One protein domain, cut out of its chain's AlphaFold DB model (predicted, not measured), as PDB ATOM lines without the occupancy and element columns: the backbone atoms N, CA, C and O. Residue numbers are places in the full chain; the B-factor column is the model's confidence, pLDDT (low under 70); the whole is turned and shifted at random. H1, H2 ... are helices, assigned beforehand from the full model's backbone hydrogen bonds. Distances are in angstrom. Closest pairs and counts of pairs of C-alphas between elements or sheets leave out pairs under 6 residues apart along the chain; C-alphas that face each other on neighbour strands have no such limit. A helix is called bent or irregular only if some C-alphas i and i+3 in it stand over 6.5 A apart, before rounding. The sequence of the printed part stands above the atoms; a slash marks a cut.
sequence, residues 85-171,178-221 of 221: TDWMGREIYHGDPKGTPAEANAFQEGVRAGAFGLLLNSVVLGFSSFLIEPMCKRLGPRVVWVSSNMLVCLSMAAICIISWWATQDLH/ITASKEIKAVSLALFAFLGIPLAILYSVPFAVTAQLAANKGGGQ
ATOM      1  N   THR A  85     168.820 149.321 205.597       93.00
ATOM      2  CA  THR A  85     168.361 147.942 205.784       93.00
ATOM      3  C   THR A  85     169.279 146.939 205.096       93.00
ATOM      4  O   THR A  85     169.477 145.841 205.616       93.00
ATOM      5  N   ASP A  86     169.886 147.325 203.972       91.25
ATOM      6  CA  ASP A  86     170.907 146.532 203.282       91.25
ATOM      7  C   ASP A  86     172.199 146.468 204.109       91.25
ATOM      8  O   ASP A  86     172.768 145.391 204.276       91.25
ATOM      9  N   TRP A  87     172.594 147.585 204.722       91.19
ATOM     10  CA  TRP A  87     173.679 147.687 205.696       91.19
ATOM     11  C   TRP A  87     173.427 146.791 206.915       91.19
ATOM     12  O   TRP A  87     174.293 146.003 207.293       91.19
ATOM     13  N   MET A  88     172.215 146.818 207.480       91.25
ATOM     14  CA  MET A  88     171.841 145.918 208.578       91.25
ATOM     15  C   MET A  88     171.927 144.438 208.155       91.25
ATOM     16  O   MET A  88     172.392 143.598 208.923       91.25
ATOM     17  N   GLY A  89     171.507 144.111 206.932       88.56
ATOM     18  CA  GLY A  89     171.599 142.763 206.365       88.56
ATOM     19  C   GLY A  89     173.036 142.280 206.155       88.56
ATOM     20  O   GLY A  89     173.370 141.162 206.546       88.56
ATOM     21  N   ARG A  90     173.879 143.114 205.542       88.31
ATOM     22  CA  ARG A  90     175.233 142.734 205.115       88.31
ATOM     23  C   ARG A  90     176.284 142.913 206.188       88.31
ATOM     24  O   ARG A  90     177.080 142.013 206.406       88.31
ATOM     25  N   GLU A  91     176.307 144.056 206.859       86.00
ATOM     26  CA  GLU A  91     177.399 144.384 207.776       86.00
ATOM     27  C   GLU A  91     177.119 143.919 209.202       86.00
ATOM     28  O   GLU A  91     178.022 143.424 209.861       86.00
ATOM     29  N   ILE A  92     175.871 144.018 209.672       87.31
ATOM     30  CA  ILE A  92     175.517 143.649 211.056       87.31
ATOM     31  C   ILE A  92     175.149 142.170 211.192       87.31
ATOM     32  O   ILE A  92     175.451 141.530 212.200       87.31
ATOM     33  N   TYR A  93     174.449 141.623 210.199       86.62
ATOM     34  CA  TYR A  93     174.044 140.218 210.185       86.62
ATOM     35  C   TYR A  93     174.971 139.330 209.346       86.62
ATOM     36  O   TYR A  93     174.743 138.124 209.302       86.62
ATOM     37  N   HIS A  94     176.014 139.904 208.730       85.94
ATOM     38  CA  HIS A  94     176.988 139.200 207.882       85.94
ATOM     39  C   HIS A  94     176.340 138.338 206.789       85.94
ATOM     40  O   HIS A  94     176.856 137.284 206.424       85.94
ATOM     41  N   GLY A  95     175.176 138.759 206.292       86.00
ATOM     42  CA  GLY A  95     174.451 138.041 205.258       86.00
ATOM     43  C   GLY A  95     174.843 138.490 203.856       86.00
ATOM     44  O   GLY A  95     175.096 139.668 203.613       86.00
ATOM     45  N   ASP A  96     174.794 137.565 202.905       89.00
ATOM     46  CA  ASP A  96     174.951 137.856 201.482       89.00
ATOM     47  C   ASP A  96     173.706 137.374 200.719       89.00
ATOM     48  O   ASP A  96     173.434 136.170 200.694       89.00
ATOM     49  N   PRO A  97     172.942 138.268 200.058       87.19
ATOM     50  CA  PRO A  97     171.792 137.866 199.247       87.19
ATOM     51  C   PRO A  97     172.154 136.979 198.043       87.19
ATOM     52  O   PRO A  97     171.260 136.354 197.473       87.19
ATOM     53  N   LYS A  98     173.425 136.943 197.624       90.69
ATOM     54  CA  LYS A  98     173.944 136.106 196.528       90.69
ATOM     55  C   LYS A  98     174.795 134.931 197.019       90.69
ATOM     56  O   LYS A  98     175.305 134.182 196.186       90.69
ATOM     57  N   GLY A  99     174.960 134.793 198.332       85.44
ATOM     58  CA  GLY A  99     175.750 133.739 198.950       85.44
ATOM     59  C   GLY A  99     175.008 132.406 199.036       85.44
ATOM     60  O   GLY A  99     174.051 132.117 198.311       85.44
ATOM     61  N   THR A 100     175.456 131.572 199.962       91.38
ATOM     62  CA  THR A 100     174.792 130.324 200.335       91.38
ATOM     63  C   THR A 100     173.376 130.579 200.880       91.38
ATOM     64  O   THR A 100     173.075 131.670 201.367       91.38
ATOM     65  N   PRO A 101     172.482 129.570 200.889       91.31
ATOM     66  CA  PRO A 101     171.147 129.722 201.476       91.31
ATOM     67  C   PRO A 101     171.157 130.200 202.938       91.31
ATOM     68  O   PRO A 101     170.230 130.884 203.369       91.31
ATOM     69  N   ALA A 102     172.200 129.862 203.702       87.44
ATOM     70  CA  ALA A 102     172.375 130.326 205.074       87.44
ATOM     71  C   ALA A 102     172.700 131.829 205.140       87.44
ATOM     72  O   ALA A 102     172.077 132.553 205.914       87.44
ATOM     73  N   GLU A 103     173.608 132.313 204.289       85.19
ATOM     74  CA  GLU A 103     173.973 133.735 204.196       85.19
ATOM     75  C   GLU A 103     172.809 134.587 203.670       85.19
ATOM     76  O   GLU A 103     172.544 135.669 204.197       85.19
ATOM     77  N   ALA A 104     172.053 134.074 202.697       90.38
ATOM     78  CA  ALA A 104     170.857 134.736 202.185       90.38
ATOM     79  C   ALA A 104     169.757 134.848 203.257       90.38
ATOM     80  O   ALA A 104     169.095 135.884 203.361       90.38
ATOM     81  N   ASN A 105     169.582 133.817 204.090       91.56
ATOM     82  CA  ASN A 105     168.668 133.873 205.231       91.56
ATOM     83  C   ASN A 105     169.140 134.881 206.290       91.56
ATOM     84  O   ASN A 105     168.324 135.664 206.772       91.56
ATOM     85  N   ALA A 106     170.439 134.926 206.604       87.69
ATOM     86  CA  ALA A 106     170.994 135.906 207.540       87.69
ATOM     87  C   ALA A 106     170.787 137.349 207.045       87.69
ATOM     88  O   ALA A 106     170.383 138.223 207.815       87.69
ATOM     89  N   PHE A 107     170.952 137.582 205.737       91.06
ATOM     90  CA  PHE A 107     170.658 138.868 205.108       91.06
ATOM     91  C   PHE A 107     169.180 139.245 205.274       91.06
ATOM     92  O   PHE A 107     168.865 140.358 205.692       91.06
ATOM     93  N   GLN A 108     168.258 138.314 205.003       93.38
ATOM     94  CA  GLN A 108     166.824 138.552 205.189       93.38
ATOM     95  C   GLN A 108     166.458 138.834 206.651       93.38
ATOM     96  O   GLN A 108     165.604 139.686 206.914       93.38
ATOM     97  N   GLU A 109     167.088 138.154 207.611       92.44
ATOM     98  CA  GLU A 109     166.913 138.449 209.035       92.44
ATOM     99  C   GLU A 109     167.389 139.859 209.390       92.44
ATOM    100  O   GLU A 109     166.665 140.589 210.071       92.44
ATOM    101  N   GLY A 110     168.553 140.275 208.885       91.94
ATOM    102  CA  GLY A 110     169.066 141.625 209.103       91.94
ATOM    103  C   GLY A 110     168.193 142.701 208.461       91.94
ATOM    104  O   GLY A 110     167.864 143.685 209.120       91.94
ATOM    105  N   VAL A 111     167.693 142.483 207.241       94.31
ATOM    106  CA  VAL A 111     166.726 143.393 206.595       94.31
ATOM    107  C   VAL A 111     165.447 143.515 207.427       94.31
ATOM    108  O   VAL A 111     164.932 144.617 207.619       94.31
ATOM    109  N   ARG A 112     164.935 142.405 207.977       94.12
ATOM    110  CA  ARG A 112     163.757 142.422 208.863       94.12
ATOM    111  C   ARG A 112     164.025 143.182 210.160       94.12
ATOM    112  O   ARG A 112     163.158 143.933 210.600       94.12
ATOM    113  N   ALA A 113     165.200 143.008 210.759       93.25
ATOM    114  CA  ALA A 113     165.605 143.749 211.951       93.25
ATOM    115  C   ALA A 113     165.761 145.251 211.662       93.25
ATOM    116  O   ALA A 113     165.271 146.072 212.435       93.25
ATOM    117  N   GLY A 114     166.347 145.617 210.519       93.31
ATOM    118  CA  GLY A 114     166.444 147.002 210.057       93.31
ATOM    119  C   GLY A 114     165.067 147.632 209.848       93.31
ATOM    120  O   GLY A 114     164.794 148.706 210.376       93.31
ATOM    121  N   ALA A 115     164.152 146.924 209.179       94.38
ATOM    122  CA  ALA A 115     162.769 147.371 209.000       94.38
ATOM    123  C   ALA A 115     162.029 147.545 210.339       94.38
ATOM    124  O   ALA A 115     161.257 148.488 210.508       94.38
ATOM    125  N   PHE A 116     162.285 146.672 211.317       94.38
ATOM    126  CA  PHE A 116     161.768 146.846 212.673       94.38
ATOM    127  C   PHE A 116     162.380 148.072 213.373       94.38
ATOM    128  O   PHE A 116     161.664 148.820 214.034       94.38
ATOM    129  N   GLY A 117     163.669 148.348 213.169       93.94
ATOM    130  CA  GLY A 117     164.312 149.586 213.618       93.94
ATOM    131  C   GLY A 117     163.664 150.837 213.028       93.94
ATOM    132  O   GLY A 117     163.410 151.794 213.754       93.94
ATOM    133  N   LEU A 118     163.306 150.810 211.742       93.00
ATOM    134  CA  LEU A 118     162.576 151.894 211.073       93.00
ATOM    135  C   LEU A 118     161.123 152.039 211.556       93.00
ATOM    136  O   LEU A 118     160.578 153.146 211.609       93.00
ATOM    137  N   LEU A 119     160.490 150.941 211.973       94.62
ATOM    138  CA  LEU A 119     159.201 151.005 212.660       94.62
ATOM    139  C   LEU A 119     159.341 151.738 214.002       94.62
ATOM    140  O   LEU A 119     158.556 152.641 214.292       94.62
ATOM    141  N   LEU A 120     160.357 151.398 214.801       94.31
ATOM    142  CA  LEU A 120     160.642 152.093 216.061       94.31
ATOM    143  C   LEU A 120     161.010 153.562 215.826       94.31
ATOM    144  O   LEU A 120     160.544 154.425 216.565       94.31
ATOM    145  N   ASN A 121     161.774 153.850 214.770       94.69
ATOM    146  CA  ASN A 121     162.073 155.207 214.320       94.69
ATOM    147  C   ASN A 121     160.784 156.010 214.121       94.69
ATOM    148  O   ASN A 121     160.658 157.099 214.669       94.69
ATOM    149  N   SER A 122     159.792 155.436 213.434       93.69
ATOM    150  CA  SER A 122     158.497 156.086 213.197       93.69
ATOM    151  C   SER A 122     157.742 156.383 214.498       93.69
ATOM    152  O   SER A 122     157.132 157.443 214.634       93.69
ATOM    153  N   VAL A 123     157.807 155.478 215.481       94.38
ATOM    154  CA  VAL A 123     157.209 155.687 216.810       94.38
ATOM    155  C   VAL A 123     157.914 156.827 217.548       94.38
ATOM    156  O   VAL A 123     157.255 157.754 218.020       94.38
ATOM    157  N   VAL A 124     159.248 156.796 217.617       95.25
ATOM    158  CA  VAL A 124     160.060 157.839 218.264       95.25
ATOM    159  C   VAL A 124     159.860 159.189 217.586       95.25
ATOM    160  O   VAL A 124     159.714 160.196 218.277       95.25
ATOM    161  N   LEU A 125     159.804 159.216 216.255       93.25
ATOM    162  CA  LEU A 125     159.488 160.401 215.464       93.25
ATOM    163  C   LEU A 125     158.126 160.963 215.868       93.25
ATOM    164  O   LEU A 125     158.045 162.138 216.218       93.25
ATOM    165  N   GLY A 126     157.085 160.125 215.898       92.56
ATOM    166  CA  GLY A 126     155.733 160.534 216.281       92.56
ATOM    167  C   GLY A 126     155.669 161.136 217.687       92.56
ATOM    168  O   GLY A 126     155.061 162.188 217.880       92.56
ATOM    169  N   PHE A 127     156.351 160.532 218.666       93.00
ATOM    170  CA  PHE A 127     156.455 161.106 220.012       93.00
ATOM    171  C   PHE A 127     157.255 162.410 220.034       93.00
ATOM    172  O   PHE A 127     156.850 163.379 220.679       93.00
ATOM    173  N   SER A 128     158.373 162.455 219.311       90.75
ATOM    174  CA  SER A 128     159.239 163.632 219.233       90.75
ATOM    175  C   SER A 128     158.508 164.824 218.633       90.75
ATOM    176  O   SER A 128     158.709 165.938 219.106       90.75
ATOM    177  N   SER A 129     157.604 164.610 217.672       90.44
ATOM    178  CA  SER A 129     156.791 165.669 217.067       90.44
ATOM    179  C   SER A 129     156.002 166.488 218.092       90.44
ATOM    180  O   SER A 129     155.960 167.711 217.975       90.44
ATOM    181  N   PHE A 130     155.460 165.863 219.145       89.38
ATOM    182  CA  PHE A 130     154.774 166.591 220.224       89.38
ATOM    183  C   PHE A 130     155.723 167.470 221.055       89.38
ATOM    184  O   PHE A 130     155.301 168.463 221.646       89.38
ATOM    185  N   LEU A 131     157.013 167.124 221.100       88.19
ATOM    186  CA  LEU A 131     158.038 167.842 221.860       88.19
ATOM    187  C   LEU A 131     158.666 168.999 221.069       88.19
ATOM    188  O   LEU A 131     159.206 169.922 221.683       88.19
ATOM    189  N   ILE A 132     158.563 168.996 219.733       87.56
ATOM    190  CA  ILE A 132     159.171 170.024 218.872       87.56
ATOM    191  C   ILE A 132     158.651 171.417 219.226       87.56
ATOM    192  O   ILE A 132     159.444 172.342 219.389       87.56
ATOM    193  N   GLU A 133     157.335 171.596 219.367       84.94
ATOM    194  CA  GLU A 133     156.759 172.918 219.634       84.94
ATOM    195  C   GLU A 133     157.193 173.488 221.006       84.94
ATOM    196  O   GLU A 133     157.696 174.619 221.040       84.94
ATOM    197  N   PRO A 134     157.112 172.741 222.129       87.44
ATOM    198  CA  PRO A 134     157.696 173.163 223.404       87.44
ATOM    199  C   PRO A 134     159.197 173.478 223.327       87.44
ATOM    200  O   PRO A 134     159.646 174.473 223.903       87.44
ATOM    201  N   MET A 135     159.980 172.663 222.613       86.12
ATOM    202  CA  MET A 135     161.422 172.878 222.453       86.12
ATOM    203  C   MET A 135     161.721 174.156 221.668       86.12
ATOM    204  O   MET A 135     162.555 174.955 222.093       86.12
ATOM    205  N   CYS A 136     161.002 174.401 220.572       85.44
ATOM    206  CA  CYS A 136     161.125 175.620 219.778       85.44
ATOM    207  C   CYS A 136     160.742 176.872 220.580       85.44
ATOM    208  O   CYS A 136     161.389 177.903 220.413       85.44
ATOM    209  N   LYS A 137     159.747 176.791 221.478       85.31
ATOM    210  CA  LYS A 137     159.368 177.905 222.370       85.31
ATOM    211  C   LYS A 137     160.427 178.197 223.440       85.31
ATOM    212  O   LYS A 137     160.627 179.358 223.779       85.31
ATOM    213  N   ARG A 138     161.103 177.170 223.972       88.56
ATOM    214  CA  ARG A 138     162.106 177.326 225.045       88.56
ATOM    215  C   ARG A 138     163.506 177.678 224.544       88.56
ATOM    216  O   ARG A 138     164.154 178.535 225.129       88.56
ATOM    217  N   LEU A 139     163.984 176.994 223.505       85.38
ATOM    218  CA  LEU A 139     165.368 177.092 223.011       85.38
ATOM    219  C   LEU A 139     165.485 177.912 221.720       85.38
ATOM    220  O   LEU A 139     166.584 178.281 221.310       85.38
ATOM    221  N   GLY A 140     164.359 178.195 221.066       83.44
ATOM    222  CA  GLY A 140     164.317 178.829 219.756       83.44
ATOM    223  C   GLY A 140     164.498 177.824 218.606       83.44
ATOM    224  O   GLY A 140     165.297 176.887 218.697       83.44
ATOM    225  N   PRO A 141     163.808 178.020 217.468       80.56
ATOM    226  CA  PRO A 141     163.801 177.064 216.358       80.56
ATOM    227  C   PRO A 141     165.175 176.906 215.687       80.56
ATOM    228  O   PRO A 141     165.515 175.823 215.222       80.56
ATOM    229  N   ARG A 142     166.010 177.954 215.689       78.25
ATOM    230  CA  ARG A 142     167.377 177.882 215.142       78.25
ATOM    231  C   ARG A 142     168.259 176.902 215.919       78.25
ATOM    232  O   ARG A 142     168.954 176.104 215.301       78.25
ATOM    233  N   VAL A 143     168.213 176.943 217.252       81.88
ATOM    234  CA  VAL A 143     169.023 176.062 218.112       81.88
ATOM    235  C   VAL A 143     168.554 174.617 217.975       81.88
ATOM    236  O   VAL A 143     169.379 173.730 217.774       81.88
ATOM    237  N   VAL A 144     167.235 174.387 217.990       86.44
ATOM    238  CA  VAL A 144     166.649 173.050 217.784       86.44
ATOM    239  C   VAL A 144     167.094 172.466 216.440       86.44
ATOM    240  O   VAL A 144     167.569 171.335 216.383       86.44
ATOM    241  N   TRP A 145     167.050 173.254 215.367       83.38
ATOM    242  CA  TRP A 145     167.478 172.798 214.047       83.38
ATOM    243  C   TRP A 145     168.981 172.500 213.952       83.38
ATOM    244  O   TRP A 145     169.363 171.451 213.436       83.38
ATOM    245  N   VAL A 146     169.850 173.373 214.474       82.81
ATOM    246  CA  VAL A 146     171.306 173.135 214.470       82.81
ATOM    247  C   VAL A 146     171.660 171.911 215.316       82.81
ATOM    248  O   VAL A 146     172.415 171.055 214.860       82.81
ATOM    249  N   SER A 147     171.064 171.779 216.506       84.75
ATOM    250  CA  SER A 147     171.283 170.620 217.380       84.75
ATOM    251  C   SER A 147     170.876 169.306 216.707       84.75
ATOM    252  O   SER A 147     171.609 168.325 216.783       84.75
ATOM    253  N   SER A 148     169.777 169.307 215.947       87.25
ATOM    254  CA  SER A 148     169.353 168.155 215.154       87.25
ATOM    255  C   SER A 148     170.348 167.799 214.053       87.25
ATOM    256  O   SER A 148     170.609 166.622 213.832       87.25
ATOM    257  N   ASN A 149     170.922 168.781 213.356       85.25
ATOM    258  CA  ASN A 149     171.925 168.511 212.321       85.25
ATOM    259  C   ASN A 149     173.215 167.927 212.911       85.25
ATOM    260  O   ASN A 149     173.784 166.994 212.346       85.25
ATOM    261  N   MET A 150     173.640 168.422 214.075       84.62
ATOM    262  CA  MET A 150     174.743 167.815 214.829       84.62
ATOM    263  C   MET A 150     174.415 166.385 215.243       84.62
ATOM    264  O   MET A 150     175.263 165.504 215.130       84.62
ATOM    265  N   LEU A 151     173.171 166.125 215.644       87.75
ATOM    266  CA  LEU A 151     172.739 164.790 216.021       87.75
ATOM    267  C   LEU A 151     172.789 163.794 214.859       87.75
ATOM    268  O   LEU A 151     173.237 162.662 215.039       87.75
ATOM    269  N   VAL A 152     172.380 164.225 213.663       85.81
ATOM    270  CA  VAL A 152     172.527 163.428 212.435       85.81
ATOM    271  C   VAL A 152     174.000 163.145 212.169       85.81
ATOM    272  O   VAL A 152     174.354 161.994 211.950       85.81
ATOM    273  N   CYS A 153     174.870 164.155 212.255       84.75
ATOM    274  CA  CYS A 153     176.309 163.978 212.049       84.75
ATOM    275  C   CYS A 153     176.909 162.936 213.011       84.75
ATOM    276  O   CYS A 153     177.586 162.011 212.567       84.75
ATOM    277  N   LEU A 154     176.591 163.031 214.306       87.06
ATOM    278  CA  LEU A 154     177.031 162.062 215.313       87.06
ATOM    279  C   LEU A 154     176.489 160.656 215.039       87.06
ATOM    280  O   LEU A 154     177.214 159.678 215.193       87.06
ATOM    281  N   SER A 155     175.236 160.551 214.599       87.81
ATOM    282  CA  SER A 155     174.613 159.262 214.288       87.81
ATOM    283  C   SER A 155     175.237 158.614 213.050       87.81
ATOM    284  O   SER A 155     175.501 157.417 213.060       87.81
ATOM    285  N   MET A 156     175.544 159.397 212.010       86.31
ATOM    286  CA  MET A 156     176.241 158.902 210.817       86.31
ATOM    287  C   MET A 156     177.669 158.459 211.151       86.31
ATOM    288  O   MET A 156     178.095 157.391 210.719       86.31
ATOM    289  N   ALA A 157     178.383 159.216 211.990       85.50
ATOM    290  CA  ALA A 157     179.687 158.799 212.496       85.50
ATOM    291  C   ALA A 157     179.596 157.493 213.306       85.50
ATOM    292  O   ALA A 157     180.427 156.605 213.129       85.50
ATOM    293  N   ALA A 158     178.564 157.341 214.145       84.94
ATOM    294  CA  ALA A 158     178.321 156.110 214.891       84.94
ATOM    295  C   ALA A 158     178.062 154.912 213.962       84.94
ATOM    296  O   ALA A 158     178.635 153.853 214.193       84.94
ATOM    297  N   ILE A 159     177.283 155.080 212.885       86.56
ATOM    298  CA  ILE A 159     177.077 154.033 211.866       86.56
ATOM    299  C   ILE A 159     178.413 153.622 211.240       86.56
ATOM    300  O   ILE A 159     178.698 152.430 211.170       86.56
ATOM    301  N   CYS A 160     179.263 154.577 210.844       85.25
ATOM    302  CA  CYS A 160     180.582 154.272 210.281       85.25
ATOM    303  C   CYS A 160     181.493 153.530 211.272       85.25
ATOM    304  O   CYS A 160     182.211 152.614 210.881       85.25
ATOM    305  N   ILE A 161     181.466 153.903 212.555       83.56
ATOM    306  CA  ILE A 161     182.243 153.213 213.592       83.56
ATOM    307  C   ILE A 161     181.714 151.789 213.779       83.56
ATOM    308  O   ILE A 161     182.499 150.849 213.732       83.56
ATOM    309  N   ILE A 162     180.399 151.606 213.932       84.31
ATOM    310  CA  ILE A 162     179.785 150.279 214.088       84.31
ATOM    311  C   ILE A 162     180.092 149.393 212.874       84.31
ATOM    312  O   ILE A 162     180.481 148.243 213.047       84.31
ATOM    313  N   SER A 163     179.970 149.941 211.665       82.00
ATOM    314  CA  SER A 163     180.334 149.298 210.398       82.00
ATOM    315  C   SER A 163     181.779 148.790 210.407       82.00
ATOM    316  O   SER A 163     182.053 147.620 210.120       82.00
ATOM    317  N   TRP A 164     182.716 149.649 210.816       78.94
ATOM    318  CA  TRP A 164     184.126 149.291 210.886       78.94
ATOM    319  C   TRP A 164     184.394 148.182 211.910       78.94
ATOM    320  O   TRP A 164     185.118 147.236 211.602       78.94
ATOM    321  N   TRP A 165     183.776 148.260 213.091       77.44
ATOM    322  CA  TRP A 165     183.913 147.251 214.147       77.44
ATOM    323  C   TRP A 165     183.323 145.905 213.721       77.44
ATOM    324  O   TRP A 165     183.997 144.884 213.825       77.44
ATOM    325  N   ALA A 166     182.118 145.913 213.147       73.44
ATOM    326  CA  ALA A 166     181.473 144.712 212.623       73.44
ATOM    327  C   ALA A 166     182.315 144.038 211.523       73.44
ATOM    328  O   ALA A 166     182.359 142.816 211.426       73.44
ATOM    329  N   THR A 167     183.045 144.818 210.721       68.06
ATOM    330  CA  THR A 167     183.931 144.277 209.677       68.06
ATOM    331  C   THR A 167     185.245 143.710 210.239       68.06
ATOM    332  O   THR A 167     185.813 142.785 209.657       68.06
ATOM    333  N   GLN A 168     185.749 144.228 211.367       65.12
ATOM    334  CA  GLN A 168     186.967 143.703 212.006       65.12
ATOM    335  C   GLN A 168     186.755 142.333 212.657       65.12
ATOM    336  O   GLN A 168     187.643 141.482 212.557       65.12
ATOM    337  N   ASP A 169     185.570 142.079 213.219       57.88
ATOM    338  CA  ASP A 169     185.190 140.762 213.753       57.88
ATOM    339  C   ASP A 169     185.224 139.652 212.677       57.88
ATOM    340  O   ASP A 169     185.365 138.473 212.999       57.88
ATOM    341  N   LEU A 170     185.188 140.007 211.384       53.81
ATOM    342  CA  LEU A 170     185.304 139.064 210.265       53.81
ATOM    343  C   LEU A 170     186.738 138.534 210.055       53.81
ATOM    344  O   LEU A 170     186.917 137.412 209.588       53.81
ATOM    345  N   HIS A 171     187.770 139.324 210.381       51.06
ATOM    346  CA  HIS A 171     189.181 138.952 210.164       51.06
ATOM    347  C   HIS A 171     189.832 138.284 211.389       51.06
ATOM    348  O   HIS A 171     190.935 137.741 211.288       51.06
ATOM    349  N   ILE A 178     179.078 132.790 215.428       44.50
ATOM    350  CA  ILE A 178     177.595 132.670 215.428       44.50
ATOM    351  C   ILE A 178     176.940 133.739 216.325       44.50
ATOM    352  O   ILE A 178     175.721 133.912 216.348       44.50
ATOM    353  N   THR A 179     177.743 134.546 217.012       43.97
ATOM    354  CA  THR A 179     177.268 135.717 217.743       43.97
ATOM    355  C   THR A 179     178.069 136.939 217.324       43.97
ATOM    356  O   THR A 179     178.897 137.409 218.095       43.97
ATOM    357  N   ALA A 180     177.765 137.511 216.151       51.00
ATOM    358  CA  ALA A 180     177.768 138.973 216.051       51.00
ATOM    359  C   ALA A 180     176.977 139.455 217.273       51.00
ATOM    360  O   ALA A 180     175.796 139.101 217.415       51.00
ATOM    361  N   SER A 181     177.688 140.039 218.242       65.50
ATOM    362  CA  SER A 181     177.248 140.093 219.634       65.50
ATOM    363  C   SER A 181     175.832 140.667 219.696       65.50
ATOM    364  O   SER A 181     175.493 141.614 218.983       65.50
ATOM    365  N   LYS A 182     174.957 140.074 220.521       74.00
ATOM    366  CA  LYS A 182     173.586 140.592 220.725       74.00
ATOM    367  C   LYS A 182     173.586 142.107 220.975       74.00
ATOM    368  O   LYS A 182     172.630 142.790 220.622       74.00
ATOM    369  N   GLU A 183     174.682 142.598 221.544       80.00
ATOM    370  CA  GLU A 183     175.002 143.993 221.797       80.00
ATOM    371  C   GLU A 183     175.085 144.833 220.516       80.00
ATOM    372  O   GLU A 183     174.350 145.811 220.429       80.00
ATOM    373  N   ILE A 184     175.868 144.454 219.495       83.62
ATOM    374  CA  ILE A 184     175.968 145.228 218.238       83.62
ATOM    375  C   ILE A 184     174.599 145.328 217.556       83.62
ATOM    376  O   ILE A 184     174.180 146.410 217.153       83.62
ATOM    377  N   LYS A 185     173.847 144.221 217.503       87.12
ATOM    378  CA  LYS A 185     172.487 144.212 216.933       87.12
ATOM    379  C   LYS A 185     171.542 145.139 217.704       87.12
ATOM    380  O   LYS A 185     170.782 145.889 217.092       87.12
ATOM    381  N   ALA A 186     171.600 145.111 219.036       88.44
ATOM    382  CA  ALA A 186     170.789 145.976 219.888       88.44
ATOM    383  C   ALA A 186     171.172 147.458 219.748       88.44
ATOM    384  O   ALA A 186     170.285 148.307 219.670       88.44
ATOM    385  N   VAL A 187     172.468 147.770 219.667       89.88
ATOM    386  CA  VAL A 187     172.978 149.136 219.477       89.88
ATOM    387  C   VAL A 187     172.555 149.687 218.116       89.88
ATOM    388  O   VAL A 187     172.026 150.795 218.060       89.88
ATOM    389  N   SER A 188     172.696 148.915 217.035       90.88
ATOM    390  CA  SER A 188     172.241 149.326 215.700       90.88
ATOM    391  C   SER A 188     170.729 149.572 215.663       90.88
ATOM    392  O   SER A 188     170.271 150.563 215.094       90.88
ATOM    393  N   LEU A 189     169.940 148.721 216.330       92.25
ATOM    394  CA  LEU A 189     168.491 148.901 216.436       92.25
ATOM    395  C   LEU A 189     168.122 150.162 217.237       92.25
ATOM    396  O   LEU A 189     167.244 150.924 216.827       92.25
ATOM    397  N   ALA A 190     168.802 150.401 218.360       93.25
ATOM    398  CA  ALA A 190     168.613 151.596 219.175       93.25
ATOM    399  C   ALA A 190     168.981 152.869 218.401       93.25
ATOM    400  O   ALA A 190     168.257 153.859 218.476       93.25
ATOM    401  N   LEU A 191     170.057 152.827 217.610       92.81
ATOM    402  CA  LEU A 191     170.479 153.932 216.757       92.81
ATOM    403  C   LEU A 191     169.430 154.250 215.681       92.81
ATOM    404  O   LEU A 191     169.099 155.418 215.479       92.81
ATOM    405  N   PHE A 192     168.839 153.229 215.054       93.38
ATOM    406  CA  PHE A 192     167.751 153.411 214.086       93.38
ATOM    407  C   PHE A 192     166.525 154.052 214.736       93.38
ATOM    408  O   PHE A 192     165.975 155.004 214.185       93.38
ATOM    409  N   ALA A 193     166.124 153.588 215.923       93.94
ATOM    410  CA  ALA A 193     165.015 154.186 216.662       93.94
ATOM    411  C   ALA A 193     165.304 155.654 217.026       93.94
ATOM    412  O   ALA A 193     164.468 156.533 216.822       93.94
ATOM    413  N   PHE A 194     166.514 155.928 217.516       93.56
ATOM    414  CA  PHE A 194     166.954 157.252 217.940       93.56
ATOM    415  C   PHE A 194     166.970 158.279 216.803       93.56
ATOM    416  O   PHE A 194     166.576 159.430 217.002       93.56
ATOM    417  N   LEU A 195     167.348 157.853 215.594       92.44
ATOM    418  CA  LEU A 195     167.314 158.676 214.385       92.44
ATOM    419  C   LEU A 195     165.910 159.230 214.058       92.44
ATOM    420  O   LEU A 195     165.801 160.168 213.270       92.44
ATOM    421  N   GLY A 196     164.844 158.736 214.698       91.81
ATOM    422  CA  GLY A 196     163.499 159.302 214.573       91.81
ATOM    423  C   GLY A 196     163.395 160.726 215.127       91.81
ATOM    424  O   GLY A 196     162.648 161.542 214.588       91.81
ATOM    425  N   ILE A 197     164.191 161.068 216.149       92.62
ATOM    426  CA  ILE A 197     164.219 162.410 216.756       92.62
ATOM    427  C   ILE A 197     164.702 163.471 215.750       92.62
ATOM    428  O   ILE A 197     163.953 164.416 215.480       92.62
ATOM    429  N   PRO A 198     165.917 163.363 215.167       91.19
ATOM    430  CA  PRO A 198     166.374 164.356 214.204       91.19
ATOM    431  C   PRO A 198     165.530 164.369 212.924       91.19
ATOM    432  O   PRO A 198     165.372 165.427 212.313       91.19
ATOM    433  N   LEU A 199     164.942 163.233 212.535       91.06
ATOM    434  CA  LEU A 199     164.039 163.162 211.387       91.06
ATOM    435  C   LEU A 199     162.737 163.951 211.635       91.06
ATOM    436  O   LEU A 199     162.310 164.715 210.769       91.06
ATOM    437  N   ALA A 200     162.166 163.877 212.846       91.50
ATOM    438  CA  ALA A 200     161.004 164.680 213.245       91.50
ATOM    439  C   ALA A 200     161.277 166.190 213.126       91.50
ATOM    440  O   ALA A 200     160.453 166.962 212.620       91.50
ATOM    441  N   ILE A 201     162.461 166.613 213.583       89.06
ATOM    442  CA  ILE A 201     162.903 168.010 213.542       89.06
ATOM    443  C   ILE A 201     163.119 168.465 212.096       89.06
ATOM    444  O   ILE A 201     162.664 169.553 211.733       89.06
ATOM    445  N   LEU A 202     163.755 167.634 211.264       89.06
ATOM    446  CA  LEU A 202     163.983 167.914 209.846       89.06
ATOM    447  C   LEU A 202     162.671 168.147 209.084       89.06
ATOM    448  O   LEU A 202     162.613 169.038 208.240       89.06
ATOM    449  N   TYR A 203     161.612 167.400 209.403       86.94
ATOM    450  CA  TYR A 203     160.309 167.549 208.748       86.94
ATOM    451  C   TYR A 203     159.492 168.754 209.217       86.94
ATOM    452  O   TYR A 203     158.546 169.129 208.532       86.94
ATOM    453  N   SER A 204     159.843 169.383 210.341       85.50
ATOM    454  CA  SER A 204     159.012 170.435 210.947       85.50
ATOM    455  C   SER A 204     159.705 171.799 210.979       85.50
ATOM    456  O   SER A 204     159.152 172.817 210.557       85.50
ATOM    457  N   VAL A 205     160.937 171.846 211.487       82.81
ATOM    458  CA  VAL A 205     161.591 173.104 211.870       82.81
ATOM    459  C   VAL A 205     162.056 173.947 210.678       82.81
ATOM    460  O   VAL A 205     161.843 175.159 210.733       82.81
ATOM    461  N   PRO A 206     162.606 173.392 209.578       81.75
ATOM    462  CA  PRO A 206     162.929 174.188 208.393       81.75
ATOM    463  C   PRO A 206     161.724 174.964 207.851       81.75
ATOM    464  O   PRO A 206     161.853 176.141 207.515       81.75
ATOM    465  N   PHE A 207     160.536 174.352 207.843       79.44
ATOM    466  CA  PHE A 207     159.302 175.014 207.413       79.44
ATOM    467  C   PHE A 207     158.868 176.105 208.391       79.44
ATOM    468  O   PHE A 207     158.542 177.208 207.958       79.44
ATOM    469  N   ALA A 208     158.949 175.852 209.700       79.88
ATOM    470  CA  ALA A 208     158.647 176.858 210.716       79.88
ATOM    471  C   ALA A 208     159.594 178.072 210.640       79.88
ATOM    472  O   ALA A 208     159.148 179.218 210.696       79.88
ATOM    473  N   VAL A 209     160.899 177.841 210.458       78.25
ATOM    474  CA  VAL A 209     161.902 178.908 210.285       78.25
ATOM    475  C   VAL A 209     161.640 179.687 208.997       78.25
ATOM    476  O   VAL A 209     161.707 180.916 208.993       78.25
ATOM    477  N   THR A 210     161.295 178.987 207.917       78.25
ATOM    478  CA  THR A 210     160.941 179.605 206.634       78.25
ATOM    479  C   THR A 210     159.689 180.477 206.761       78.25
ATOM    480  O   THR A 210     159.690 181.613 206.290       78.25
ATOM    481  N   ALA A 211     158.659 180.004 207.468       75.69
ATOM    482  CA  ALA A 211     157.438 180.761 207.733       75.69
ATOM    483  C   ALA A 211     157.708 182.030 208.563       75.69
ATOM    484  O   ALA A 211     157.205 183.099 208.231       75.69
ATOM    485  N   GLN A 212     158.561 181.954 209.590       73.88
ATOM    486  CA  GLN A 212     158.965 183.127 210.378       73.88
ATOM    487  C   GLN A 212     159.760 184.149 209.551       73.88
ATOM    488  O   GLN A 212     159.542 185.355 209.675       73.88
ATOM    489  N   LEU A 213     160.674 183.681 208.696       72.31
ATOM    490  CA  LEU A 213     161.439 184.536 207.781       72.31
ATOM    491  C   LEU A 213     160.534 185.238 206.758       72.31
ATOM    492  O   LEU A 213     160.800 186.389 206.412       72.31
ATOM    493  N   ALA A 214     159.468 184.571 206.305       69.06
ATOM    494  CA  ALA A 214     158.468 185.150 205.412       69.06
ATOM    495  C   ALA A 214     157.564 186.174 206.131       69.06
ATOM    496  O   ALA A 214     157.359 187.277 205.625       69.06
ATOM    497  N   ALA A 215     157.089 185.858 207.341       67.56
ATOM    498  CA  ALA A 215     156.228 186.741 208.131       67.56
ATOM    499  C   ALA A 215     156.923 188.065 208.505       67.56
ATOM    500  O   ALA A 215     156.340 189.137 208.346       67.56
ATOM    501  N   ASN A 216     158.199 188.014 208.907       62.47
ATOM    502  CA  ASN A 216     158.973 189.194 209.321       62.47
ATOM    503  C   ASN A 216     159.246 190.214 208.196       62.47
ATOM    504  O   ASN A 216     159.698 191.320 208.483       62.47
ATOM    505  N   LYS A 217     158.991 189.869 206.926       55.22
ATOM    506  CA  LYS A 217     159.128 190.781 205.777       55.22
ATOM    507  C   LYS A 217     157.795 191.339 205.250       55.22
ATOM    508  O   LYS A 217     157.810 192.007 204.222       55.22
ATOM    509  N   GLY A 218     156.680 191.110 205.952       47.12
ATOM    510  CA  GLY A 218     155.358 191.625 205.565       47.12
ATOM    511  C   GLY A 218     154.417 190.587 204.945       47.12
ATOM    512  O   GLY A 218     153.457 190.964 204.292       47.12
ATOM    513  N   GLY A 219     154.674 189.288 205.144       45.44
ATOM    514  CA  GLY A 219     153.771 188.197 204.737       45.44
ATOM    515  C   GLY A 219     152.739 187.796 205.800       45.44
ATOM    516  O   GLY A 219     152.238 186.674 205.766       45.44
ATOM    517  N   GLY A 220     152.487 188.648 206.796       37.59
ATOM    518  CA  GLY A 220     151.462 188.422 207.811       37.59
ATOM    519  C   GLY A 220     150.169 189.127 207.423       37.59
ATOM    520  O   GLY A 220     150.101 190.324 207.650       37.59
ATOM    521  N   GLN A 221     149.216 188.348 206.891       36.78
ATOM    522  CA  GLN A 221     147.794 188.666 206.637       36.78
ATOM    523  C   GLN A 221     147.469 189.950 205.864       36.78
ATOM    524  O   GLN A 221     147.687 191.064 206.380       36.78
TER     525      GLN A 221
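What this domain is: This is residues 85 to 171 and 178 to 221 of the 221 residues of an uncharacterized protein of Hordeum vulgare subsp. vulgare (UniProt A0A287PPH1). The model is a rod of lengthwise helices: the two long ones, H2 and H3, run opposite ways and meet at a corner near residue 140, and H4 and then the arm H5a fit between them. Short H1 packs on H2 and H3 toward the other end of the rod, while the arm H5b runs on past the corner, and residues 213 to 218 stick out there. H2, H3 and H4 form an up-and-down bundle, each running against the one before it. The printed part has 131 residues with five named helices, H1 to H5 in chain order, and no named strand: all helix. The whole is loose, with a radius of gyration of the C-alphas of 19.0 A and spans of 64 by 23 by 22 A.

How they stand to each other: Begin at H1, residues 85 to 92. It touches H2, residues 101 to 139, at a steep tilt of 66 degrees; look at the closest C-alphas, those of Gly 89 and Gly 110, 3.9 A apart. H2 has a kink of 49 degrees near residue 131 and is only just irregular, with C-alphas 130 and 133 6.7 A apart. After a tight link comes H3, residues 141 to 168, which H2 touches only at the corner and only just, with 3 pairs of C-alphas within 8 A, the closest being Cys 136 and Val 144 at 6.4 A. H3 also touches H1, with the C-alphas of Ile 92 and Ala 166 closest at 6.2 A. H4, residues 182 to 194, touches H2 at a steep tilt of 39 degrees, with the C-alphas of Asn 121 and Ala 193 closest at 3.9 A. H4 touches H3 at a shallow tilt of 21 degrees, opposite ways, with the C-alphas of Ser 155 and Leu 191 closest at 7.2 A. H5, residues 196 to 215, was assigned as one helix by its hydrogen bonds but is bent, with C-alphas 203 and 206 7.1 A apart; its arms H5a, residues 196 to 203, and H5b, residues 206 to 215, stand at 31 degrees. H5a touches H2, with the C-alphas of Leu 125 and Gly 196 closest at 4.3 A, and H3, with those of Ser 148 and Pro 198 closest at 4.9 A. H5b touches H3, with the C-alphas of Pro 141 and Val 209 closest at 6.6 A, and is apart from H1, H2 and H4. In H3, H4, H5a and H5b every O i to N i+4 pair is within hydrogen-bond range; in H1 3 of 4 are, in H2 31 of 35.

Where its parts are: Find C-alpha 85 at (168.361, 147.942, 205.784), where H1 begins. H2 runs 52.4 A from C-alpha 101 at (171.147, 129.722, 201.476) to C-alpha 139. H3 then runs 40.8 A, H4 18.1 A, and H5b ends at C-alpha 215, (156.228, 186.741, 208.131).

The domain as a whole: The C-alphas farthest apart, those of His 171 and Gln 221, are 64.8 A apart. Residues 172 to 177 are not printed, and C-alphas 171 and 178 stand 14.2 A apart across this cut. Of the links printed whole, H2 to H3 and H4 to H5 are tight and H1 to H2 is short. Confidence is under 70 at residues 167 to 171, 178 to 181 and 214 to 221; the mean pLDDT of the printed part is 83.3.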